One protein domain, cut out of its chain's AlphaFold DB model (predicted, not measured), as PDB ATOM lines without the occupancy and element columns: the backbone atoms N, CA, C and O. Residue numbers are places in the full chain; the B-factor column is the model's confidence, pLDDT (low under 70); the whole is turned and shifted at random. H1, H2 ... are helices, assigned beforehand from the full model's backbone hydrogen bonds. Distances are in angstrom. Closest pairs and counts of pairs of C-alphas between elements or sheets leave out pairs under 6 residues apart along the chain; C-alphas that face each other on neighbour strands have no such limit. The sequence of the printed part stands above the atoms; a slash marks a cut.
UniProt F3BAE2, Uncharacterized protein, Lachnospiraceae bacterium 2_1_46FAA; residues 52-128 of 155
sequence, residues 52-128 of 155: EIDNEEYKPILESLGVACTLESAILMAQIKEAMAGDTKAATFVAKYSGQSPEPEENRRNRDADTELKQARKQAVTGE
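What this domain is: This is residues 52 to 128 of the 155 residues of an uncharacterized protein of Lachnospiraceae bacterium 2_1_46FAA (UniProt F3BAE2). One long, straight helix, H4, sticks out as an arm from a small body of three shorter helices. In the body H2 is in the middle: H3 folds back steeply on it after a tight turn, and near the other end of H2 the first residue of H1, Tyr 58, comes close to it, with H1 making a corner with H2, about perpendicular to it. The printed part has 77 residues with four named helices, in the order H1, H2, H3, H4, and no named strand; the class is all helix, with 53 residues in the helices. The whole is extended, with a radius of gyration of the C-alphas of 20.9 A and spans of 64 by 28 by 16 A, and the arm makes the length.

Where its parts are: H4, residues 105 to 126, is the longest helix, 31.3 A from first to last C-alpha; it begins at C-alpha 105 at (-2.820, 0.543, 36.640) and ends at C-alpha 126 at (28.005, 5.500, 38.869). H2, residues 71 to 84, is 19.9 A long. H3, residues 88 to 97, is 14.5 A long. H1, residues 58 to 64, is 10.0 A long and begins at C-alpha 58 at (-16.763, -0.625, 3.330).

How they stand to each other: H4 touches no helix, and it is apart from H1, H2 and H3. Residues 102 to 128, of which 105 to 126 belong to H4, stand free. H2 and H3 touch, with 15 pairs of C-alphas within 8 A; their closest C-alphas are those of Ala 83 and Ala 91, 4.5 A apart. Their lines stand at a steep tilt of 51 degrees, and they run opposite ways. H1 and H2 only just touch, with 3 pairs of C-alphas within 8 A; the closest are those of Tyr 58 and Ala 74, 6.6 A apart. H2 touches H1 with residues 73 to 77 alone, and the lines of the two helices are about perpendicular, at 82 degrees. H1 and H3 are apart. In H1, H2, H3 and H4 every backbone O i to N i+4 pair is within hydrogen-bond range.

The domain as a whole: The two C-alphas farthest apart are those of Glu 56 and Gly 127, at 64.6 A. Without the stretch that stands free, the body has 50 residues, spans 29 by 21 by 16 A and has a radius of gyration of 11.4 A. The printed part has no cut. The link from H2 to H3 is tight, the links from H1 to H2 and from H3 to H4 are short, and no link is long. The mean pLDDT of the printed part is 86.0; residues 100 to 106 and 126 to 128 are under 70.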
ATOM      1  N   GLU A  52      -4.364  -2.844   0.228       95.75
ATOM      2  CA  GLU A  52      -5.670  -2.423  -0.271       95.75
ATOM      3  C   GLU A  52      -6.528  -3.634  -0.632       95.75
ATOM      4  O   GLU A  52      -6.045  -4.633  -1.175       95.75
ATOM      5  N   ILE A  53      -7.813  -3.533  -0.320       95.69
ATOM      6  CA  ILE A  53      -8.820  -4.532  -0.640       95.69
ATOM      7  C   ILE A  53      -9.986  -3.876  -1.357       95.69
ATOM      8  O   ILE A  53     -10.235  -2.678  -1.233       95.69
ATOM      9  N   ASP A  54     -10.738  -4.697  -2.078       93.19
ATOM     10  CA  ASP A  54     -11.992  -4.277  -2.677       93.19
ATOM     11  C   ASP A  54     -13.144  -4.889  -1.882       93.19
ATOM     12  O   ASP A  54     -13.407  -6.091  -1.960       93.19
ATOM     13  N   ASN A  55     -13.775  -4.076  -1.034       93.62
ATOM     14  CA  ASN A  55     -14.926  -4.477  -0.236       93.62
ATOM     15  C   ASN A  55     -16.117  -3.583  -0.584       93.62
ATOM     16  O   ASN A  55     -16.090  -2.388  -0.297       93.62
ATOM     17  N   GLU A  56     -17.160  -4.167  -1.172       94.19
ATOM     18  CA  GLU A  56     -18.331  -3.433  -1.675       94.19
ATOM     19  C   GLU A  56     -19.061  -2.628  -0.589       94.19
ATOM     20  O   GLU A  56     -19.594  -1.557  -0.870       94.19
ATOM     21  N   GLU A  57     -19.067  -3.115   0.654       94.06
ATOM     22  CA  GLU A  57     -19.745  -2.451   1.768       94.06
ATOM     23  C   GLU A  57     -18.901  -1.305   2.341       94.06
ATOM     24  O   GLU A  57     -19.397  -0.202   2.569       94.06
ATOM     25  N   TYR A  58     -17.615  -1.557   2.590       95.06
ATOM     26  CA  TYR A  58     -16.763  -0.625   3.330       95.06
ATOM     27  C   TYR A  58     -16.086   0.412   2.447       95.06
ATOM     28  O   TYR A  58     -15.883   1.538   2.898       95.06
ATOM     29  N   LYS A  59     -15.741   0.071   1.203       95.00
ATOM     30  CA  LYS A  59     -14.982   0.960   0.318       95.00
ATOM     31  C   LYS A  59     -15.678   2.303   0.071       95.00
ATOM     32  O   LYS A  59     -15.018   3.315   0.295       95.00
ATOM     33  N   PRO A  60     -16.991   2.373  -0.240       96.25
ATOM     34  CA  PRO A  60     -17.666   3.660  -0.427       96.25
ATOM     35  C   PRO A  60     -17.659   4.526   0.838       96.25
ATOM     36  O   PRO A  60     -17.504   5.744   0.770       96.25
ATOM     37  N   ILE A  61     -17.804   3.897   2.010       95.25
ATOM     38  CA  ILE A  61     -17.814   4.593   3.300       95.25
ATOM     39  C   ILE A  61     -16.419   5.149   3.595       95.25
ATOM     40  O   ILE A  61     -16.279   6.332   3.897       95.25
ATOM     41  N   LEU A  62     -15.385   4.320   3.473       95.44
ATOM     42  CA  LEU A  62     -14.005   4.705   3.759       95.44
ATOM     43  C   LEU A  62     -13.512   5.793   2.798       95.44
ATOM     44  O   LEU A  62     -12.955   6.791   3.252       95.44
ATOM     45  N   GLU A  63     -13.811   5.673   1.503       94.44
ATOM     46  CA  GLU A  63     -13.478   6.694   0.504       94.44
ATOM     47  C   GLU A  63     -14.189   8.025   0.785       94.44
ATOM     48  O   GLU A  63     -13.565   9.082   0.689       94.44
ATOM     49  N   SER A  64     -15.456   7.993   1.224       96.12
ATOM     50  CA  SER A  64     -16.184   9.211   1.620       96.12
ATOM     51  C   SER A  64     -15.554   9.934   2.820       96.12
ATOM     52  O   SER A  64     -15.700  11.148   2.959       96.12
ATOM     53  N   LEU A  65     -14.818   9.201   3.661       95.00
ATOM     54  CA  LEU A  65     -14.076   9.719   4.813       95.00
ATOM     55  C   LEU A  65     -12.623  10.091   4.467       95.00
ATOM     56  O   LEU A  65     -11.885  10.535   5.346       95.00
ATOM     57  N   GLY A  66     -12.199   9.913   3.211       94.94
ATOM     58  CA  GLY A  66     -10.821  10.145   2.776       94.94
ATOM     59  C   GLY A  66      -9.827   9.093   3.280       94.94
ATOM     60  O   GLY A  66      -8.636   9.381   3.393       94.94
ATOM     61  N   VAL A  67     -10.300   7.886   3.607       94.81
ATOM     62  CA  VAL A  67      -9.492   6.768   4.110       94.81
ATOM     63  C   VAL A  67      -9.384   5.687   3.034       94.81
ATOM     64  O   VAL A  67     -10.378   5.301   2.426       94.81
ATOM     65  N   ALA A  68      -8.177   5.166   2.807       93.75
ATOM     66  CA  ALA A  68      -7.975   4.052   1.883       93.75
ATOM     67  C   ALA A  68      -8.633   2.767   2.414       93.75
ATOM     68  O   ALA A  68      -8.512   2.454   3.598       93.75
ATOM     69  N   CYS A  69      -9.276   1.995   1.533       95.94
ATOM     70  CA  CYS A  69      -9.859   0.701   1.884       95.94
ATOM     71  C   CYS A  69      -8.767  -0.377   1.989       95.94
ATOM     72  O   CYS A  69      -8.561  -1.181   1.085       95.94
ATOM     73  N   THR A  70      -8.028  -0.371   3.095       97.88
ATOM     74  CA  THR A  70      -7.031  -1.395   3.441       97.88
ATOM     75  C   THR A  70      -7.608  -2.468   4.362       97.88
ATOM     76  O   THR A  70      -8.621  -2.239   5.032       97.88
ATOM     77  N   LEU A  71      -6.941  -3.624   4.468       96.69
ATOM     78  CA  LEU A  71      -7.292  -4.657   5.456       96.69
ATOM     79  C   LEU A  71      -7.402  -4.091   6.879       96.69
ATOM     80  O   LEU A  71      -8.320  -4.454   7.613       96.69
ATOM     81  N   GLU A  72      -6.507  -3.181   7.264       95.75
ATOM     82  CA  GLU A  72      -6.553  -2.499   8.560       95.75
ATOM     83  C   GLU A  72      -7.845  -1.702   8.749       95.75
ATOM     84  O   GLU A  72      -8.583  -1.938   9.706       95.75
ATOM     85  N   SER A  73      -8.146  -0.796   7.817       96.25
ATOM     86  CA  SER A  73      -9.342   0.050   7.887       96.25
ATOM     87  C   SER A  73     -10.636  -0.774   7.901       96.25
ATOM     88  O   SER A  73     -11.562  -0.472   8.655       96.25
ATOM     89  N   ALA A  74     -10.672  -1.873   7.147       95.88
ATOM     90  CA  ALA A  74     -11.803  -2.785   7.092       95.88
ATOM     91  C   ALA A  74     -12.003  -3.549   8.410       95.88
ATOM     92  O   ALA A  74     -13.138  -3.695   8.866       95.88
ATOM     93  N   ILE A  75     -10.922  -3.998   9.060       95.31
ATOM     94  CA  ILE A  75     -10.998  -4.620  10.392       95.31
ATOM     95  C   ILE A  75     -11.527  -3.611  11.416       95.31
ATOM     96  O   ILE A  75     -12.397  -3.961  12.212       95.31
ATOM     97  N   LEU A  76     -11.042  -2.365  11.395       95.31
ATOM     98  CA  LEU A  76     -11.530  -1.320  12.299       95.31
ATOM     99  C   LEU A  76     -13.022  -1.042  12.081       95.31
ATOM    100  O   LEU A  76     -13.778  -0.984  13.049       95.31
ATOM    101  N   MET A  77     -13.459  -0.947  10.823       95.00
ATOM    102  CA  MET A  77     -14.868  -0.748  10.483       95.00
ATOM    103  C   MET A  77     -15.738  -1.914  10.971       95.00
ATOM    104  O   MET A  77     -16.783  -1.692  11.582       95.00
ATOM    105  N   ALA A  78     -15.277  -3.155  10.792       95.62
ATOM    106  CA  ALA A  78     -15.965  -4.339  11.296       95.62
ATOM    107  C   ALA A  78     -16.089  -4.327  12.830       95.62
ATOM    108  O   ALA A  78     -17.167  -4.587  13.356       95.62
ATOM    109  N   GLN A  79     -15.027  -3.963  13.558       96.94
ATOM    110  CA  GLN A  79     -15.071  -3.847  15.023       96.94
ATOM    111  C   GLN A  79     -16.058  -2.770  15.487       96.94
ATOM    112  O   GLN A  79     -16.796  -2.980  16.446       96.94
ATOM    113  N   ILE A  80     -16.119  -1.629  14.799       95.38
ATOM    114  CA  ILE A  80     -17.101  -0.581  15.102       95.38
ATOM    115  C   ILE A  80     -18.525  -1.092  14.847       95.38
ATOM    116  O   ILE A  80     -19.400  -0.891  15.686       95.38
ATOM    117  N   LYS A  81     -18.757  -1.797  13.734       96.06
ATOM    118  CA  LYS A  81     -20.066  -2.371  13.395       96.06
ATOM    119  C   LYS A  81     -20.534  -3.396  14.437       96.06
ATOM    120  O   LYS A  81     -21.673  -3.320  14.886       96.06
ATOM    121  N   GLU A  82     -19.654  -4.295  14.875       97.19
ATOM    122  CA  GLU A  82     -19.952  -5.260  15.947       97.19
ATOM    123  C   GLU A  82     -20.220  -4.565  17.291       97.19
ATOM    124  O   GLU A  82     -21.164  -4.909  18.003       97.19
ATOM    125  N   ALA A  83     -19.454  -3.522  17.622       96.94
ATOM    126  CA  ALA A  83     -19.703  -2.724  18.820       96.94
ATOM    127  C   ALA A  83     -21.082  -2.042  18.776       96.94
ATOM    128  O   ALA A  83     -21.805  -2.046  19.772       96.94
ATOM    129  N   MET A  84     -21.479  -1.505  17.616       96.38
ATOM    130  CA  MET A  84     -22.816  -0.937  17.396       96.38
ATOM    131  C   MET A  84     -23.927  -1.989  17.504       96.38
ATOM    132  O   MET A  84     -25.037  -1.657  17.915       96.38
ATOM    133  N   ALA A  85     -23.632  -3.250  17.177       97.50
ATOM    134  CA  ALA A  85     -24.540  -4.381  17.358       97.50
ATOM    135  C   ALA A  85     -24.605  -4.893  18.814       97.50
ATOM    136  O   ALA A  85     -25.397  -5.785  19.118       97.50
ATOM    137  N   GLY A  86     -23.813  -4.316  19.725       95.06
ATOM    138  CA  GLY A  86     -23.818  -4.638  21.151       95.06
ATOM    139  C   GLY A  86     -22.710  -5.593  21.602       95.06
ATOM    140  O   GLY A  86     -22.725  -6.017  22.761       95.06
ATOM    141  N   ASP A  87     -21.732  -5.929  20.751       97.19
ATOM    142  CA  ASP A  87     -20.579  -6.726  21.181       97.19
ATOM    143  C   ASP A  87     -19.665  -5.900  22.105       97.19
ATOM    144  O   ASP A  87     -18.971  -4.959  21.707       97.19
ATOM    145  N   THR A  88     -19.645  -6.282  23.382       93.81
ATOM    146  CA  THR A  88     -18.861  -5.605  24.426       93.81
ATOM    147  C   THR A  88     -17.348  -5.749  24.251       93.81
ATOM    148  O   THR A  88     -16.598  -4.857  24.662       93.81
ATOM    149  N   LYS A  89     -16.861  -6.831  23.631       94.12
ATOM    150  CA  LYS A  89     -15.432  -7.015  23.336       94.12
ATOM    151  C   LYS A  89     -15.009  -6.113  22.187       94.12
ATOM    152  O   LYS A  89     -13.955  -5.487  22.286       94.12
ATOM    153  N   ALA A  90     -15.836  -6.000  21.152       94.88
ATOM    154  CA  ALA A  90     -15.616  -5.062  20.059       94.88
ATOM    155  C   ALA A  90     -15.658  -3.610  20.569       94.88
ATOM    156  O   ALA A  90     -14.754  -2.823  20.286       94.88
ATOM    157  N   ALA A  91     -16.614  -3.278  21.443       91.81
ATOM    158  CA  ALA A  91     -16.668  -1.974  22.107       91.81
ATOM    159  C   ALA A  91     -15.406  -1.694  22.944       91.81
ATOM    160  O   ALA A  91     -14.847  -0.599  22.885       91.81
ATOM    161  N   THR A  92     -14.900  -2.698  23.669       91.19
ATOM    162  CA  THR A  92     -13.641  -2.596  24.426       91.19
ATOM    163  C   THR A  92     -12.440  -2.387  23.502       91.19
ATOM    164  O   THR A  92     -11.563  -1.577  23.803       91.19
ATOM    165  N   PHE A  93     -12.390  -3.089  22.365       92.50
ATOM    166  CA  PHE A  93     -11.358  -2.897  21.348       92.50
ATOM    167  C   PHE A  93     -11.366  -1.452  20.835       92.50
ATOM    168  O   PHE A  93     -10.329  -0.793  20.876       92.50
ATOM    169  N   VAL A  94     -12.528  -0.926  20.440       91.06
ATOM    170  CA  VAL A  94     -12.669   0.457  19.957       91.06
ATOM    171  C   VAL A  94     -12.265   1.464  21.042       91.06
ATOM    172  O   VAL A  94     -11.467   2.362  20.772       91.06
ATOM    173  N   ALA A  95     -12.729   1.284  22.283       88.94
ATOM    174  CA  ALA A  95     -12.389   2.155  23.414       88.94
ATOM    175  C   ALA A  95     -10.879   2.195  23.712       88.94
ATOM    176  O   ALA A  95     -10.328   3.244  24.056       88.94
ATOM    177  N   LYS A  96     -10.186   1.060  23.550       86.81
ATOM    178  CA  LYS A  96      -8.737   0.958  23.759       86.81
ATOM    179  C   LYS A  96      -7.940   1.850  22.812       86.81
ATOM    180  O   LYS A  96      -6.959   2.450  23.243       86.81
ATOM    181  N   TYR A  97      -8.345   1.932  21.549       84.31
ATOM    182  CA  TYR A  97      -7.611   2.682  20.526       84.31
ATOM    183  C   TYR A  97      -8.132   4.110  20.317       84.31
ATOM    184  O   TYR A  97      -7.406   4.931  19.767       84.31
ATOM    185  N   SER A  98      -9.323   4.451  20.818       82.38
ATOM    186  CA  SER A  98      -9.856   5.824  20.801       82.38
ATOM    187  C   SER A  98      -9.275   6.740  21.890       82.38
ATOM    188  O   SER A  98      -9.709   7.880  22.040       82.38
ATOM    189  N   GLY A  99      -8.318   6.244  22.686       73.44
ATOM    190  CA  GLY A  99      -7.764   6.963  23.837       73.44
ATOM    191  C   GLY A  99      -8.724   7.052  25.029       73.44
ATOM    192  O   GLY A  99      -8.427   7.748  25.995       73.44
ATOM    193  N   GLN A 100      -9.858   6.346  24.975       63.75
ATOM    194  CA  GLN A 100     -10.880   6.333  26.026       63.75
ATOM    195  C   GLN A 100     -10.673   5.204  27.047       63.75
ATOM    196  O   GLN A 100     -11.390   5.138  28.043       63.75
ATOM    197  N   SER A 101      -9.705   4.305  26.835       58.91
ATOM    198  CA  SER A 101      -9.354   3.306  27.844       58.91
ATOM    199  C   SER A 101      -8.427   3.928  28.882       58.91
ATOM    200  O   SER A 101      -7.339   4.382  28.511       58.91
ATOM    201  N   PRO A 102      -8.779   3.885  30.179       59.59
ATOM    202  CA  PRO A 102      -7.809   4.178  31.215       59.59
ATOM    203  C   PRO A 102      -6.635   3.213  31.041       59.59
ATOM    204  O   PRO A 102      -6.813   2.011  30.820       59.59
ATOM    205  N   GLU A 103      -5.425   3.762  31.057       65.25
ATOM    206  CA  GLU A 103      -4.207   2.966  31.078       65.25
ATOM    207  C   GLU A 103      -4.305   2.002  32.276       65.25
ATOM    208  O   GLU A 103      -4.553   2.471  33.393       65.25
ATOM    209  N   PRO A 104      -4.181   0.675  32.076       67.31
ATOM    210  CA  PRO A 104      -4.283  -0.272  33.177       67.31
ATOM    211  C   PRO A 104      -3.278   0.100  34.266       67.31
ATOM    212  O   PRO A 104      -2.102   0.302  33.957       67.31
ATOM    213  N   GLU A 105      -3.711   0.174  35.528       66.12
ATOM    214  CA  GLU A 105      -2.820   0.543  36.640       66.12
ATOM    215  C   GLU A 105      -1.553  -0.315  36.676       66.12
ATOM    216  O   GLU A 105      -0.474   0.167  36.998       66.12
ATOM    217  N   GLU A 106      -1.673  -1.580  36.293       66.12
ATOM    218  CA  GLU A 106      -0.572  -2.531  36.232       66.12
ATOM    219  C   GLU A 106       0.518  -2.110  35.231       66.12
ATOM    220  O   GLU A 106       1.704  -2.252  35.513       66.12
ATOM    221  N   ASN A 107       0.149  -1.500  34.098       73.25
ATOM    222  CA  ASN A 107       1.117  -0.959  33.140       73.25
ATOM    223  C   ASN A 107       1.832   0.282  33.683       73.25
ATOM    224  O   ASN A 107       3.026   0.443  33.430       73.25
ATOM    225  N   ARG A 108       1.124   1.128  34.445       71.50
ATOM    226  CA  ARG A 108       1.732   2.274  35.140       71.50
ATOM    227  C   ARG A 108       2.728   1.791  36.189       71.50
ATOM    228  O   ARG A 108       3.907   2.099  36.080       71.50
ATOM    229  N   ARG A 109       2.297   0.893  37.080       75.62
ATOM    230  CA  ARG A 109       3.149   0.290  38.118       75.62
ATOM    231  C   ARG A 109       4.376  -0.413  37.538       75.62
ATOM    232  O   ARG A 109       5.464  -0.275  38.079       75.62
ATOM    233  N   ASN A 110       4.226  -1.139  36.429       79.75
ATOM    234  CA  ASN A 110       5.353  -1.803  35.770       79.75
ATOM    235  C   ASN A 110       6.355  -0.804  35.171       79.75
ATOM    236  O   ASN A 110       7.557  -1.059  35.212       79.75
ATOM    237  N   ARG A 111       5.886   0.327  34.622       77.69
ATOM    238  CA  ARG A 111       6.770   1.411  34.163       77.69
ATOM    239  C   ARG A 111       7.487   2.081  35.325       77.69
ATOM    240  O   ARG A 111       8.686   2.322  35.208       77.69
ATOM    241  N   ASP A 112       6.777   2.362  36.409       82.50
ATOM    242  CA  ASP A 112       7.348   2.998  37.595       82.50
ATOM    243  C   ASP A 112       8.427   2.092  38.203       82.50
ATOM    244  O   ASP A 112       9.570   2.513  38.356       82.50
ATOM    245  N   ALA A 113       8.127   0.803  38.378       80.75
ATOM    246  CA  ALA A 113       9.080  -0.186  38.878       80.75
ATOM    247  C   ALA A 113      10.303  -0.380  37.958       80.75
ATOM    248  O   ALA A 113      11.424  -0.531  38.441       80.75
ATOM    249  N   ASP A 114      10.126  -0.375  36.631       84.25
ATOM    250  CA  ASP A 114      11.250  -0.441  35.681       84.25
ATOM    251  C   ASP A 114      12.104   0.837  35.722       84.25
ATOM    252  O   ASP A 114      13.330   0.775  35.602       84.25
ATOM    253  N   THR A 115      11.472   1.993  35.934       84.19
ATOM    254  CA  THR A 115      12.154   3.284  36.094       84.19
ATOM    255  C   THR A 115      12.978   3.300  37.376       84.19
ATOM    256  O   THR A 115      14.173   3.592  37.318       84.19
ATOM    257  N   GLU A 116      12.392   2.887  38.499       85.38
ATOM    258  CA  GLU A 116      13.081   2.751  39.785       85.38
ATOM    259  C   GLU A 116      14.247   1.757  39.699       85.38
ATOM    260  O   GLU A 116      15.358   2.061  40.128       85.38
ATOM    261  N   LEU A 117      14.054   0.589  39.071       85.44
ATOM    262  CA  LEU A 117      15.126  -0.394  38.872       85.44
ATOM    263  C   LEU A 117      16.280   0.158  38.035       85.44
ATOM    264  O   LEU A 117      17.447  -0.135  38.313       85.44
ATOM    265  N   LYS A 118      15.977   0.931  36.988       82.94
ATOM    266  CA  LYS A 118      16.993   1.580  36.152       82.94
ATOM    267  C   LYS A 118      17.734   2.669  36.916       82.94
ATOM    268  O   LYS A 118      18.955   2.725  36.802       82.94
ATOM    269  N   GLN A 119      17.031   3.477  37.707       79.38
ATOM    270  CA  GLN A 119      17.632   4.498  38.567       79.38
ATOM    271  C   GLN A 119      18.543   3.868  39.624       79.38
ATOM    272  O   GLN A 119      19.714   4.226  39.698       79.38
ATOM    273  N   ALA A 120      18.068   2.851  40.345       80.31
ATOM    274  CA  ALA A 120      18.858   2.134  41.345       80.31
ATOM    275  C   ALA A 120      20.104   1.472  40.735       80.31
ATOM    276  O   ALA A 120      21.186   1.497  41.320       80.31
ATOM    277  N   ARG A 121      19.989   0.905  39.525       77.62
ATOM    278  CA  ARG A 121      21.147   0.369  38.791       77.62
ATOM    279  C   ARG A 121      22.118   1.459  38.355       77.62
ATOM    280  O   ARG A 121      23.317   1.234  38.451       77.62
ATOM    281  N   LYS A 122      21.625   2.607  37.879       75.44
ATOM    282  CA  LYS A 122      22.465   3.757  37.518       75.44
ATOM    283  C   LYS A 122      23.259   4.217  38.744       75.44
ATOM    284  O   LYS A 122      24.480   4.213  38.693       75.44
ATOM    285  N   GLN A 123      22.576   4.450  39.861       74.00
ATOM    286  CA  GLN A 123      23.155   4.856  41.142       74.00
ATOM    287  C   GLN A 123      24.191   3.851  41.674       74.00
ATOM    288  O   GLN A 123      25.269   4.245  42.107       74.00
ATOM    289  N   ALA A 124      23.917   2.545  41.593       70.94
ATOM    290  CA  ALA A 124      24.861   1.514  42.030       70.94
ATOM    291  C   ALA A 124      26.118   1.412  41.143       70.94
ATOM    292  O   ALA A 124      27.153   0.940  41.605       70.94
ATOM    293  N   VAL A 125      26.025   1.814  39.870       70.19
ATOM    294  CA  VAL A 125      27.128   1.740  38.900       70.19
ATOM    295  C   VAL A 125      27.951   3.028  38.871       70.19
ATOM    296  O   VAL A 125      29.172   2.944  38.769       70.19
ATOM    297  N   THR A 126      27.316   4.201  38.951       65.44
ATOM    298  CA  THR A 126      28.005   5.500  38.869       65.44
ATOM    299  C   THR A 126      28.285   6.126  40.233       65.44
ATOM    300  O   THR A 126      29.120   7.018  40.321       65.44
ATOM    301  N   GLY A 127      27.628   5.673  41.308       59.22
ATOM    302  CA  GLY A 127      27.728   6.287  42.638       59.22
ATOM    303  C   GLY A 127      27.100   7.683  42.727       59.22
ATOM    304  O   GLY A 127      27.119   8.293  43.794       59.22
ATOM    305  N   GLU A 128      26.536   8.190  41.628       54.97
ATOM    306  CA  GLU A 128      25.882   9.489  41.563       54.97
ATOM    307  C   GLU A 128      24.499   9.385  42.208       54.97
ATOM    308  O   GLU A 128      23.544   8.864  41.628       54.97
TER     309      GLU A 128